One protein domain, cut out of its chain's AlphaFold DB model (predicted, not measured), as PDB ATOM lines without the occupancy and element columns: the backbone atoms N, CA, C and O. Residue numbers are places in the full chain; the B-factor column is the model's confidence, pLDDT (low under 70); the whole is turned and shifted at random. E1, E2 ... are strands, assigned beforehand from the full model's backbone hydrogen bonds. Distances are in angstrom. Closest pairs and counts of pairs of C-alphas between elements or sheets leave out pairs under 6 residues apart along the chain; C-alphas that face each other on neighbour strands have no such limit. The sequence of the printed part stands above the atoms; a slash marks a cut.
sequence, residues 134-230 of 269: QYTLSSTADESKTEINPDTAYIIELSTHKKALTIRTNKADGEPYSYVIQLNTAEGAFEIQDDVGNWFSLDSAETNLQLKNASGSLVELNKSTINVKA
ATOM      1  N   GLN A 134      80.409  53.294  93.899       96.50
ATOM      2  CA  GLN A 134      80.016  54.584  94.435       96.50
ATOM      3  C   GLN A 134      78.536  54.826  94.155       96.50
ATOM      4  O   GLN A 134      78.113  54.846  92.996       96.50
ATOM      5  N   TYR A 135      77.773  55.024  95.224       96.94
ATOM      6  CA  TYR A 135      76.406  55.518  95.169       96.94
ATOM      7  C   TYR A 135      76.390  57.003  95.496       96.94
ATOM      8  O   TYR A 135      77.088  57.443  96.413       96.94
ATOM      9  N   THR A 136      75.603  57.764  94.744       95.88
ATOM     10  CA  THR A 136      75.506  59.217  94.880       95.88
ATOM     11  C   THR A 136      74.056  59.673  94.853       95.88
ATOM     12  O   THR A 136      73.285  59.294  93.964       95.88
ATOM     13  N   LEU A 137      73.705  60.535  95.800       95.38
ATOM     14  CA  LEU A 137      72.401  61.177  95.909       95.38
ATOM     15  C   LEU A 137      72.614  62.686  95.873       95.38
ATOM     16  O   LEU A 137      73.327  63.199  96.729       95.38
ATOM     17  N   SER A 138      72.032  63.380  94.891       94.44
ATOM     18  CA  SER A 138      72.103  64.845  94.839       94.44
ATOM     19  C   SER A 138      71.548  65.441  96.132       94.44
ATOM     20  O   SER A 138      70.506  65.001  96.616       94.44
ATOM     21  N   SER A 139      72.249  66.429  96.673       93.75
ATOM     22  CA  SER A 139      71.893  67.157  97.889       93.75
ATOM     23  C   SER A 139      71.789  68.656  97.611       93.75
ATOM     24  O   SER A 139      72.216  69.472  98.414       93.75
ATOM     25  N   THR A 140      71.271  69.046  96.443       91.38
ATOM     26  CA  THR A 140      71.040  70.456  96.111       91.38
ATOM     27  C   THR A 140      69.741  70.645  95.335       91.38
ATOM     28  O   THR A 140      69.431  69.863  94.437       91.38
ATOM     29  N   ALA A 141      68.994  71.697  95.676       90.44
ATOM     30  CA  ALA A 141      67.841  72.162  94.904       90.44
ATOM     31  C   ALA A 141      68.226  73.068  93.714       90.44
ATOM     32  O   ALA A 141      67.368  73.446  92.920       90.44
ATOM     33  N   ASP A 142      69.504  73.447  93.594       89.69
ATOM     34  CA  ASP A 142      70.005  74.314  92.528       89.69
ATOM     35  C   ASP A 142      70.191  73.533  91.219       89.69
ATOM     36  O   ASP A 142      71.173  72.810  91.038       89.69
ATOM     37  N   GLU A 143      69.260  73.712  90.280       89.94
ATOM     38  CA  GLU A 143      69.273  73.046  88.972       89.94
ATOM     39  C   GLU A 143      70.480  73.425  88.092       89.94
ATOM     40  O   GLU A 143      70.771  72.727  87.118       89.94
ATOM     41  N   SER A 144      71.212  74.500  88.420       89.75
ATOM     42  CA  SER A 144      72.440  74.865  87.701       89.75
ATOM     43  C   SER A 144      73.631  73.972  88.066       89.75
ATOM     44  O   SER A 144      74.587  73.863  87.293       89.75
ATOM     45  N   LYS A 145      73.577  73.284  89.214       87.00
ATOM     46  CA  LYS A 145      74.618  72.356  89.665       87.00
ATOM     47  C   LYS A 145      74.408  70.980  89.044       87.00
ATOM     48  O   LYS A 145      73.839  70.073  89.642       87.00
ATOM     49  N   THR A 146      74.910  70.817  87.826       84.12
ATOM     50  CA  THR A 146      74.768  69.567  87.061       84.12
ATOM     51  C   THR A 146      75.820  68.510  87.399       84.12
ATOM     52  O   THR A 146      75.691  67.354  86.994       84.12
ATOM     53  N   GLU A 147      76.886  68.887  88.102       86.25
ATOM     54  CA  GLU A 147      77.960  67.969  88.475       86.25
ATOM     55  C   GLU A 147      77.647  67.242  89.780       86.25
ATOM     56  O   GLU A 147      77.322  67.862  90.792       86.25
ATOM     57  N   ILE A 148      77.813  65.919  89.770       86.06
ATOM     58  CA  ILE A 148      77.754  65.084  90.970       86.06
ATOM     59  C   ILE A 148      79.168  64.970  91.535       86.06
ATOM     60  O   ILE A 148      80.027  64.307  90.948       86.06
ATOM     61  N   ASN A 149      79.405  65.604  92.678       88.38
ATOM     62  CA  ASN A 149      80.681  65.588  93.383       88.38
ATOM     63  C   ASN A 149      80.445  65.647  94.914       88.38
ATOM     64  O   ASN A 149      79.296  65.750  95.350       88.38
ATOM     65  N   PRO A 150      81.492  65.538  95.757       89.19
ATOM     66  CA  PRO A 150      81.330  65.570  97.213       89.19
ATOM     67  C   PRO A 150      80.650  66.835  97.754       89.19
ATOM     68  O   PRO A 150      80.049  66.771  98.821       89.19
ATOM     69  N   ASP A 151      80.697  67.945  97.020       89.50
ATOM     70  CA  ASP A 151      80.116  69.229  97.416       89.50
ATOM     71  C   ASP A 151      78.660  69.393  96.961       89.50
ATOM     72  O   ASP A 151      78.023  70.378  97.319       89.50
ATOM     73  N   THR A 152      78.125  68.461  96.166       92.88
ATOM     74  CA  THR A 152      76.757  68.521  95.613       92.88
ATOM     75  C   THR A 152      75.945  67.250  95.840       92.88
ATOM     76  O   THR A 152      74.750  67.234  95.550       92.88
ATOM     77  N   ALA A 153      76.564  66.182  96.350       95.44
ATOM     78  CA  ALA A 153      75.908  64.912  96.615       95.44
ATOM     79  C   ALA A 153      76.370  64.235  97.912       95.44
ATOM     80  O   ALA A 153      77.536  64.312  98.307       95.44
ATOM     81  N   TYR A 154      75.464  63.481  98.531       97.44
ATOM     82  CA  TYR A 154      75.820  62.477  99.529       97.44
ATOM     83  C   TYR A 154      76.387  61.248  98.826       97.44
ATOM     84  O   TYR A 154      75.864  60.807  97.799       97.44
ATOM     85  N   ILE A 155      77.456  60.687  99.386       97.81
ATOM     86  CA  ILE A 155      78.250  59.645  98.735       97.81
ATOM     87  C   ILE A 155      78.414  58.453  99.665       97.81
ATOM     88  O   ILE A 155      78.844  58.608 100.807       97.81
ATOM     89  N   ILE A 156      78.159  57.257  99.140       98.19
ATOM     90  CA  ILE A 156      78.557  55.988  99.753       98.19
ATOM     91  C   ILE A 156      79.547  55.310  98.807       98.19
ATOM     92  O   ILE A 156      79.189  54.934  97.694       98.19
ATOM     93  N   GLU A 157      80.792  55.150  99.243       98.06
ATOM     94  CA  GLU A 157      81.852  54.469  98.500       98.06
ATOM     95  C   GLU A 157      82.247  53.169  99.209       98.06
ATOM     96  O   GLU A 157      82.630  53.176 100.379       98.06
ATOM     97  N   LEU A 158      82.202  52.052  98.484       97.94
ATOM     98  CA  LEU A 158      82.726  50.759  98.913       97.94
ATOM     99  C   LEU A 158      83.859  50.379  97.968       97.94
ATOM    100  O   LEU A 158      83.623  50.168  96.778       97.94
ATOM    101  N   SER A 159      85.088  50.293  98.471       97.94
ATOM    102  CA  SER A 159      86.258  50.052  97.627       97.94
ATOM    103  C   SER A 159      87.196  49.006  98.212       97.94
ATOM    104  O   SER A 159      87.893  49.243  99.196       97.94
ATOM    105  N   THR A 160      87.318  47.865  97.533       97.75
ATOM    106  CA  THR A 160      88.386  46.889  97.806       97.75
ATOM    107  C   THR A 160      89.698  47.260  97.105       97.75
ATOM    108  O   THR A 160      90.761  46.755  97.468       97.75
ATOM    109  N   HIS A 161      89.661  48.195  96.146       96.75
ATOM    110  CA  HIS A 161      90.862  48.833  95.601       96.75
ATOM    111  C   HIS A 161      91.556  49.707  96.645       96.75
ATOM    112  O   HIS A 161      92.749  49.519  96.888       96.75
ATOM    113  N   LYS A 162      90.800  50.619  97.274       96.62
ATOM    114  CA  LYS A 162      91.285  51.524  98.326       96.62
ATOM    115  C   LYS A 162      91.297  50.879  99.712       96.62
ATOM    116  O   LYS A 162      91.863  51.462 100.625       96.62
ATOM    117  N   LYS A 163      90.690  49.691  99.860       98.06
ATOM    118  CA  LYS A 163      90.482  49.010 101.147       98.06
ATOM    119  C   LYS A 163      89.760  49.926 102.144       98.06
ATOM    120  O   LYS A 163      90.206  50.127 103.268       98.06
ATOM    121  N   ALA A 164      88.658  50.523 101.702       98.00
ATOM    122  CA  ALA A 164      87.894  51.452 102.517       98.00
ATOM    123  C   ALA A 164      86.396  51.387 102.211       98.00
ATOM    124  O   ALA A 164      85.988  51.146 101.072       98.00
ATOM    125  N   LEU A 165      85.589  51.641 103.237       98.50
ATOM    126  CA  LEU A 165      84.180  51.997 103.114       98.50
ATOM    127  C   LEU A 165      84.029  53.424 103.633       98.50
ATOM    128  O   LEU A 165      84.536  53.730 104.708       98.50
ATOM    129  N   THR A 166      83.385  54.299 102.867       98.44
ATOM    130  CA  THR A 166      83.267  55.722 103.203       98.44
ATOM    131  C   THR A 166      81.853  56.221 102.944       98.44
ATOM    132  O   THR A 166      81.314  56.006 101.862       98.44
ATOM    133  N   ILE A 167      81.277  56.932 103.908       98.44
ATOM    134  CA  ILE A 167      80.037  57.695 103.757       98.44
ATOM    135  C   ILE A 167      80.378  59.171 103.944       98.44
ATOM    136  O   ILE A 167      81.055  59.528 104.909       98.44
ATOM    137  N   ARG A 168      79.935  60.019 103.016       98.00
ATOM    138  CA  ARG A 168      80.130  61.473 103.057       98.00
ATOM    139  C   ARG A 168      78.803  62.184 102.866       98.00
ATOM    140  O   ARG A 168      78.029  61.822 101.982       98.00
ATOM    141  N   THR A 169      78.585  63.210 103.673       97.81
ATOM    142  CA  THR A 169      77.511  64.196 103.497       97.81
ATOM    143  C   THR A 169      78.123  65.559 103.185       97.81
ATOM    144  O   THR A 169      79.339  65.734 103.286       97.81
ATOM    145  N   ASN A 170      77.294  66.522 102.800       95.25
ATOM    146  CA  ASN A 170      77.710  67.899 102.564       95.25
ATOM    147  C   ASN A 170      76.644  68.875 103.070       95.25
ATOM    148  O   ASN A 170      75.720  68.470 103.769       95.25
ATOM    149  N   LYS A 171      76.842  70.156 102.756       96.00
ATOM    150  CA  LYS A 171      76.023  71.282 103.225       96.00
ATOM    151  C   LYS A 171      75.386  72.045 102.065       96.00
ATOM    152  O   LYS A 171      75.196  73.260 102.140       96.00
ATOM    153  N   ALA A 172      75.187  71.362 100.940       93.44
ATOM    154  CA  ALA A 172      74.808  71.989  99.683       93.44
ATOM    155  C   ALA A 172      73.355  72.482  99.655       93.44
ATOM    156  O   ALA A 172      73.033  73.284  98.773       93.44
ATOM    157  N   ASP A 173      72.530  72.072 100.627       94.62
ATOM    158  CA  ASP A 173      71.133  72.489 100.792       94.62
ATOM    159  C   ASP A 173      70.857  73.098 102.182       94.62
ATOM    160  O   ASP A 173      69.728  73.125 102.669       94.62
ATOM    161  N   GLY A 174      71.896  73.628 102.836       94.31
ATOM    162  CA  GLY A 174      71.761  74.362 104.098       94.31
ATOM    163  C   GLY A 174      71.909  73.515 105.362       94.31
ATOM    164  O   GLY A 174      71.588  73.990 106.454       94.31
ATOM    165  N   GLU A 175      72.424  72.290 105.253       97.38
ATOM    166  CA  GLU A 175      72.800  71.495 106.418       97.38
ATOM    167  C   GLU A 175      73.830  72.258 107.279       97.38
ATOM    168  O   GLU A 175      74.759  72.882 106.757       97.38
ATOM    169  N   PRO A 176      73.706  72.231 108.618       96.88
ATOM    170  CA  PRO A 176      74.583  73.013 109.490       96.88
ATOM    171  C   PRO A 176      76.017  72.472 109.539       96.88
ATOM    172  O   PRO A 176      76.949  73.250 109.764       96.88
ATOM    173  N   TYR A 177      76.194  71.174 109.285       97.62
ATOM    174  CA  TYR A 177      77.454  70.436 109.379       97.62
ATOM    175  C   TYR A 177      77.517  69.350 108.305       97.62
ATOM    176  O   TYR A 177      76.478  68.894 107.825       97.62
ATOM    177  N   SER A 178      78.727  68.922 107.957       97.62
ATOM    178  CA  SER A 178      78.963  67.740 107.126       97.62
ATOM    179  C   SER A 178      79.697  66.673 107.920       97.62
ATOM    180  O   SER A 178      80.365  66.958 108.908       97.62
ATOM    181  N   TYR A 179      79.554  65.426 107.484       98.12
ATOM    182  CA  TYR A 179      80.061  64.253 108.184       98.12
ATOM    183  C   TYR A 179      80.810  63.323 107.239       98.12
ATOM    184  O   TYR A 179      80.390  63.101 106.097       98.12
ATOM    185  N   VAL A 180      81.874  62.716 107.762       98.38
ATOM    186  CA  VAL A 180      82.593  61.602 107.144       98.38
ATOM    187  C   VAL A 180      82.591  60.425 108.112       98.38
ATOM    188  O   VAL A 180      83.039  60.549 109.250       98.38
ATOM    189  N   ILE A 181      82.095  59.281 107.644       98.50
ATOM    190  CA  ILE A 181      82.197  57.991 108.336       98.50
ATOM    191  C   ILE A 181      83.084  57.105 107.477       98.50
ATOM    192  O   ILE A 181      82.776  56.888 106.303       98.50
ATOM    193  N   GLN A 182      84.172  56.586 108.038       98.50
ATOM    194  CA  GLN A 182      85.135  55.801 107.281       98.50
ATOM    195  C   GLN A 182      85.586  54.560 108.043       98.50
ATOM    196  O   GLN A 182      85.998  54.634 109.193       98.50
ATOM    197  N   LEU A 183      85.557  53.411 107.369       98.56
ATOM    198  CA  LEU A 183      86.249  52.193 107.782       98.56
ATOM    199  C   LEU A 183      87.428  51.977 106.833       98.56
ATOM    200  O   LEU A 183      87.227  51.598 105.678       98.56
ATOM    201  N   ASN A 184      88.646  52.217 107.310       98.00
ATOM    202  CA  ASN A 184      89.887  51.955 106.593       98.00
ATOM    203  C   ASN A 184      90.376  50.538 106.922       98.00
ATOM    204  O   ASN A 184      90.965  50.280 107.971       98.00
ATOM    205  N   THR A 185      90.145  49.596 106.008       97.62
ATOM    206  CA  THR A 185      90.556  48.194 106.172       97.62
ATOM    207  C   THR A 185      92.008  47.942 105.766       97.62
ATOM    208  O   THR A 185      92.510  46.842 105.997       97.62
ATOM    209  N   ALA A 186      92.711  48.923 105.182       96.69
ATOM    210  CA  ALA A 186      94.160  48.838 104.990       96.69
ATOM    211  C   ALA A 186      94.909  48.995 106.317       96.69
ATOM    212  O   ALA A 186      95.849  48.244 106.571       96.69
ATOM    213  N   GLU A 187      94.479  49.963 107.122       96.25
ATOM    214  CA  GLU A 187      95.124  50.352 108.382       96.25
ATOM    215  C   GLU A 187      94.438  49.736 109.610       96.25
ATOM    216  O   GLU A 187      95.025  49.681 110.682       96.25
ATOM    217  N   GLY A 188      93.216  49.211 109.456       97.38
ATOM    218  CA  GLY A 188      92.443  48.669 110.575       97.38
ATOM    219  C   GLY A 188      91.842  49.768 111.452       97.38
ATOM    220  O   GLY A 188      91.772  49.604 112.672       97.38
ATOM    221  N   ALA A 189      91.416  50.874 110.838       98.19
ATOM    222  CA  ALA A 189      90.895  52.046 111.528       98.19
ATOM    223  C   ALA A 189      89.420  52.310 111.191       98.19
ATOM    224  O   ALA A 189      88.972  52.073 110.066       98.19
ATOM    225  N   PHE A 190      88.664  52.814 112.162       98.62
ATOM    226  CA  PHE A 190      87.286  53.263 111.990       98.62
ATOM    227  C   PHE A 190      87.116  54.658 112.585       98.62
ATOM    228  O   PHE A 190      87.463  54.878 113.743       98.62
ATOM    229  N   GLU A 191      86.578  55.589 111.802       98.25
ATOM    230  CA  GLU A 191      86.499  57.004 112.155       98.25
ATOM    231  C   GLU A 191      85.135  57.604 111.817       98.25
ATOM    232  O   GLU A 191      84.511  57.277 110.803       98.25
ATOM    233  N   ILE A 192      84.687  58.517 112.677       98.44
ATOM    234  CA  ILE A 192      83.524  59.375 112.460       98.44
ATOM    235  C   ILE A 192      83.950  60.795 112.804       98.44
ATOM    236  O   ILE A 192      84.401  61.047 113.921       98.44
ATOM    237  N   GLN A 193      83.788  61.723 111.869       98.06
ATOM    238  CA  GLN A 193      84.098  63.132 112.093       98.06
ATOM    239  C   GLN A 193      83.081  64.052 111.433       98.06
ATOM    240  O   GLN A 193      82.495  63.700 110.405       98.06
ATOM    241  N   ASP A 194      82.912  65.233 112.014       98.19
ATOM    242  CA  ASP A 194      82.222  66.354 111.381       98.19
ATOM    243  C   ASP A 194      83.199  67.415 110.841       98.19
ATOM    244  O   ASP A 194      84.419  67.280 110.954       98.19
ATOM    245  N   ASP A 195      82.666  68.478 110.237       97.50
ATOM    246  CA  ASP A 195      83.428  69.612 109.696       97.50
ATOM    247  C   ASP A 195      83.837  70.662 110.740       97.50
ATOM    248  O   ASP A 195      84.437  71.677 110.380       97.50
ATOM    249  N   VAL A 196      83.551  70.440 112.028       97.75
ATOM    250  CA  VAL A 196      83.866  71.390 113.111       97.75
ATOM    251  C   VAL A 196      84.812  70.834 114.172       97.75
ATOM    252  O   VAL A 196      85.175  71.554 115.102       97.75
ATOM    253  N   GLY A 197      85.285  69.599 114.010       96.31
ATOM    254  CA  GLY A 197      86.360  69.022 114.817       96.31
ATOM    255  C   GLY A 197      85.893  68.103 115.943       96.31
ATOM    256  O   GLY A 197      86.683  67.822 116.851       96.31
ATOM    257  N   ASN A 198      84.646  67.623 115.906       98.19
ATOM    258  CA  ASN A 198      84.242  66.474 116.711       98.19
ATOM    259  C   ASN A 198      84.655  65.185 115.996       98.19
ATOM    260  O   ASN A 198      84.482  65.046 114.786       98.19
ATOM    261  N   TRP A 199      85.226  64.248 116.749       96.94
ATOM    262  CA  TRP A 199      85.889  63.075 116.200       96.94
ATOM    263  C   TRP A 199      85.765  61.875 117.134       96.94
ATOM    264  O   TRP A 199      86.017  61.963 118.337       96.94
ATOM    265  N   PHE A 200      85.401  60.740 116.558       98.62
ATOM    266  CA  PHE A 200      85.510  59.423 117.160       98.62
ATOM    267  C   PHE A 200      86.461  58.582 116.310       98.62
ATOM    268  O   PHE A 200      86.345  58.586 115.083       98.62
ATOM    269  N   SER A 201      87.351  57.832 116.954       98.25
ATOM    270  CA  SER A 201      88.247  56.900 116.275       98.25
ATOM    271  C   SER A 201      88.457  55.599 117.028       98.25
ATOM    272  O   SER A 201      88.409  55.527 118.256       98.25
ATOM    273  N   LEU A 202      88.727  54.563 116.244       98.56
ATOM    274  CA  LEU A 202      89.244  53.275 116.663       98.56
ATOM    275  C   LEU A 202      90.420  52.943 115.748       98.56
ATOM    276  O   LEU A 202      90.250  52.886 114.534       98.56
ATOM    277  N   ASP A 203      91.577  52.677 116.337       98.25
ATOM    278  CA  ASP A 203      92.787  52.202 115.674       98.25
ATOM    279  C   ASP A 203      93.136  50.813 116.225       98.25
ATOM    280  O   ASP A 203      93.493  50.649 117.398       98.25
ATOM    281  N   SER A 204      93.004  49.793 115.374       98.19
ATOM    282  CA  SER A 204      93.269  48.407 115.766       98.19
ATOM    283  C   SER A 204      94.760  48.110 115.904       98.19
ATOM    284  O   SER A 204      95.128  47.282 116.737       98.19
ATOM    285  N   ALA A 205      95.619  48.759 115.111       96.62
ATOM    286  CA  ALA A 205      97.063  48.543 115.161       96.62
ATOM    287  C   ALA A 205      97.636  49.053 116.488       96.62
ATOM    288  O   ALA A 205      98.458  48.384 117.116       96.62
ATOM    289  N   GLU A 206      97.125  50.189 116.960       97.25
ATOM    290  CA  GLU A 206      97.548  50.783 118.224       97.25
ATOM    291  C   GLU A 206      96.712  50.346 119.429       97.25
ATOM    292  O   GLU A 206      97.066  50.678 120.560       97.25
ATOM    293  N   THR A 207      95.639  49.566 119.240       98.06
ATOM    294  CA  THR A 207      94.680  49.246 120.319       98.06
ATOM    295  C   THR A 207      94.210  50.536 121.010       98.06
ATOM    296  O   THR A 207      94.275  50.665 122.236       98.06
ATOM    297  N   ASN A 208      93.816  51.528 120.205       98.44
ATOM    298  CA  ASN A 208      93.448  52.858 120.677       98.44
ATOM    299  C   ASN A 208      92.015  53.215 120.263       98.44
ATOM    300  O   ASN A 208      91.648  53.061 119.103       98.44
ATOM    301  N   LEU A 209      91.203  53.689 121.206       98.62
ATOM    302  CA  LEU A 209      89.870  54.230 120.954       98.62
ATOM    303  C   LEU A 209      89.795  55.645 121.521       98.62
ATOM    304  O   LEU A 209      90.122  55.848 122.691       98.62
ATOM    305  N   GLN A 210      89.320  56.610 120.737       98.31
ATOM    306  CA  GLN A 210      89.224  58.007 121.158       98.31
ATOM    307  C   GLN A 210      87.854  58.608 120.850       98.31
ATOM    308  O   GLN A 210      87.254  58.360 119.808       98.31
ATOM    309  N   LEU A 211      87.393  59.465 121.757       98.50
ATOM    310  CA  LEU A 211      86.286  60.385 121.551       98.50
ATOM    311  C   LEU A 211      86.753  61.788 121.923       98.50
ATOM    312  O   LEU A 211      87.115  62.044 123.073       98.50
ATOM    313  N   LYS A 212      86.720  62.700 120.954       98.12
ATOM    314  CA  LYS A 212      87.186  64.075 121.087       98.12
ATOM    315  C   LYS A 212      86.138  65.042 120.553       98.12
ATOM    316  O   LYS A 212      85.531  64.795 119.515       98.12
ATOM    317  N   ASN A 213      85.957  66.168 121.235       98.06
ATOM    318  CA  ASN A 213      85.159  67.275 120.712       98.06
ATOM    319  C   ASN A 213      86.034  68.449 120.251       98.06
ATOM    320  O   ASN A 213      87.211  68.560 120.615       98.06
ATOM    321  N   ALA A 214      85.425  69.366 119.503       97.62
ATOM    322  CA  ALA A 214      86.075  70.573 118.994       97.62
ATOM    323  C   ALA A 214      86.664  71.467 120.105       97.62
ATOM    324  O   ALA A 214      87.627  72.200 119.889       97.62
ATOM    325  N   SER A 215      86.107  71.397 121.318       97.88
ATOM    326  CA  SER A 215      86.562  72.166 122.480       97.88
ATOM    327  C   SER A 215      87.746  71.535 123.222       97.88
ATOM    328  O   SER A 215      88.216  72.122 124.189       97.88
ATOM    329  N   GLY A 216      88.242  70.368 122.801       96.56
ATOM    330  CA  GLY A 216      89.422  69.720 123.382       96.56
ATOM    331  C   GLY A 216      89.153  68.769 124.552       96.56
ATOM    332  O   GLY A 216      90.111  68.309 125.175       96.56
ATOM    333  N   SER A 217      87.894  68.442 124.856       98.44
ATOM    334  CA  SER A 217      87.588  67.323 125.758       98.44
ATOM    335  C   SER A 217      87.895  65.990 125.069       98.44
ATOM    336  O   SER A 217      87.638  65.845 123.874       98.44
ATOM    337  N   LEU A 218      88.430  65.029 125.826       98.25
ATOM    338  CA  LEU A 218      88.908  63.733 125.343       98.25
ATOM    339  C   LEU A 218      88.556  62.613 126.329       98.25
ATOM    340  O   LEU A 218      88.816  62.729 127.529       98.25
ATOM    341  N   VAL A 219      88.066  61.501 125.791       98.50
ATOM    342  CA  VAL A 219      88.085  60.185 126.436       98.50
ATOM    343  C   VAL A 219      88.867  59.248 125.522       98.50
ATOM    344  O   VAL A 219      88.501  59.088 124.362       98.50
ATOM    345  N   GLU A 220      89.946  58.656 126.023       98.62
ATOM    346  CA  GLU A 220      90.836  57.780 125.257       98.62
ATOM    347  C   GLU A 220      91.102  56.482 126.024       98.62
ATOM    348  O   GLU A 220      91.429  56.504 127.212       98.62
ATOM    349  N   LEU A 221      90.990  55.353 125.327       98.56
ATOM    350  CA  LEU A 221      91.399  54.031 125.776       98.56
ATOM    351  C   LEU A 221      92.588  53.610 124.912       98.56
ATOM    352  O   LEU A 221      92.399  53.175 123.784       98.56
ATOM    353  N   ASN A 222      93.802  53.748 125.435       98.06
ATOM    354  CA  ASN A 222      95.043  53.478 124.718       98.06
ATOM    355  C   ASN A 222      95.765  52.294 125.365       98.06
ATOM    356  O   ASN A 222      96.386  52.428 126.427       98.06
ATOM    357  N   LYS A 223      95.669  51.119 124.732       98.00
ATOM    358  CA  LYS A 223      96.217  49.849 125.229       98.00
ATOM    359  C   LYS A 223      95.699  49.565 126.646       98.00
ATOM    360  O   LYS A 223      94.522  49.272 126.830       98.00
ATOM    361  N   SER A 224      96.558  49.657 127.658       97.50
ATOM    362  CA  SER A 224      96.218  49.445 129.073       97.50
ATOM    363  C   SER A 224      95.940  50.737 129.854       97.50
ATOM    364  O   SER A 224      95.767  50.687 131.071       97.50
ATOM    365  N   THR A 225      95.920  51.895 129.188       97.62
ATOM    366  CA  THR A 225      95.769  53.216 129.815       97.62
ATOM    367  C   THR A 225      94.449  53.858 129.410       97.62
ATOM    368  O   THR A 225      94.092  53.867 128.235       97.62
ATOM    369  N   ILE A 226      93.740  54.441 130.377       98.06
ATOM    370  CA  ILE A 226      92.542  55.250 130.127       98.06
ATOM    371  C   ILE A 226      92.866  56.703 130.469       98.06
ATOM    372  O   ILE A 226      93.277  57.000 131.591       98.06
ATOM    373  N   ASN A 227      92.652  57.605 129.514       98.06
ATOM    374  CA  ASN A 227      92.830  59.041 129.683       98.06
ATOM    375  C   ASN A 227      91.475  59.747 129.588       98.06
ATOM    376  O   ASN A 227      90.740  59.578 128.618       98.06
ATOM    377  N   VAL A 228      91.173  60.598 130.567       98.12
ATOM    378  CA  VAL A 228      90.012  61.496 130.530       98.12
ATOM    379  C   VAL A 228      90.517  62.914 130.741       98.12
ATOM    380  O   VAL A 228      91.178  63.197 131.740       98.12
ATOM    381  N   LYS A 229      90.253  63.803 129.783       97.56
ATOM    382  CA  LYS A 229      90.705  65.199 129.811       97.56
ATOM    383  C   LYS A 229      89.553  66.123 129.442       97.56
ATOM    384  O   LYS A 229      88.802  65.848 128.511       97.56
ATOM    385  N   ALA A 230      89.451  67.245 130.139       98.00
ATOM    386  CA  ALA A 230      88.565  68.341 129.775       98.00
ATOM    387  C   ALA A 230      89.242  69.667 130.157       98.00
ATOM    388  O   ALA A 230      89.790  69.749 131.258       98.00
TER     389      ALA A 230
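What this domain is: This is residues 134 to 230 of the 269 residues of an uncharacterized protein of Bdellovibrionaceae bacterium (UniProt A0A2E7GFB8). The domain is one broad, flat sheet, a single layer in which nine strands stand side by side in chain order, the chain folding back and forth from E1 at one edge to E9 at the other. The sheet is well formed and turns little, its strands' lines by 14 degrees from edge to edge, and a long loop, residues 139 to 152, joins E1 and E2 at one end of the row. The printed part has 97 residues with nine named strands and no named helix; the order across the sheet is E1 E2 E3 E4 E5 E6 E7 E8 E9, antiparallel throughout, and the class is all strand. The whole is loose, with a radius of gyration of the C-alphas of 16.2 A, and spans 53 by 34 by 10 A.

Where its parts are: The longest strand by residues is E2, residues 153 to 159, 18.1 A from first to last C-alpha. E1 before it covers residues 134 to 138 and starts at C-alpha 134, (80.016, 54.584, 94.435). E3 is residues 164 to 168. E4, residues 179 to 184, measures 15.8 A, and E5, residues 189 to 194, 16.7 A; C-alpha 189 is at (90.895, 52.046, 111.528). E6 is residues 199 to 203, E7 residues 208 to 212 and E8 residues 218 to 222. E9, residues 225 to 229, ends at C-alpha 229, (90.705, 65.199, 129.811).

How they stand to each other: The nine strands form a meander, each strand the antiparallel neighbour of the one before, and each successive pair is a hairpin. E4 and E5, whose centres are nearest to the mean of the C-alphas, run at 173 degrees; N 182 and O 191 are 2.9 A apart, within hydrogen-bond range. On the other side of E4 is E3, at 177 degrees, with N 167 and O 181 at 2.8 A. E3 and E2 stand at 175 degrees, with N 157 and O 166 at 2.8 A. E2 and the edge strand E1 also stand at 175 degrees, with N 135 and O 156 at 2.8 A. Beyond E5 comes E6, at 175 degrees, with N 192 and O 200 at 2.9 A. E6 and E7 stand at 177 degrees, with N 201 and O 210 at 2.9 A. E7 and E8 stand at 179 degrees, with N 209 and O 221 at 2.9 A. E8 and the other edge strand, E9, stand at 172 degrees, with N 220 and O 227 at 2.9 A. E1 and E9 are apart.

The domain as a whole: The two C-alphas farthest apart, those of Ser 144 and Ser 224, are 54.1 A from each other. The sheet's C-alphas lie up to 2.6 A off their best plane. The link E1 to E2 is long, with 14 residues; E3 to E4, with 10, is short but not tight, and the other links are tight. The printed part has no cut. Its mean pLDDT is 96.3, and no printed residue is under 70.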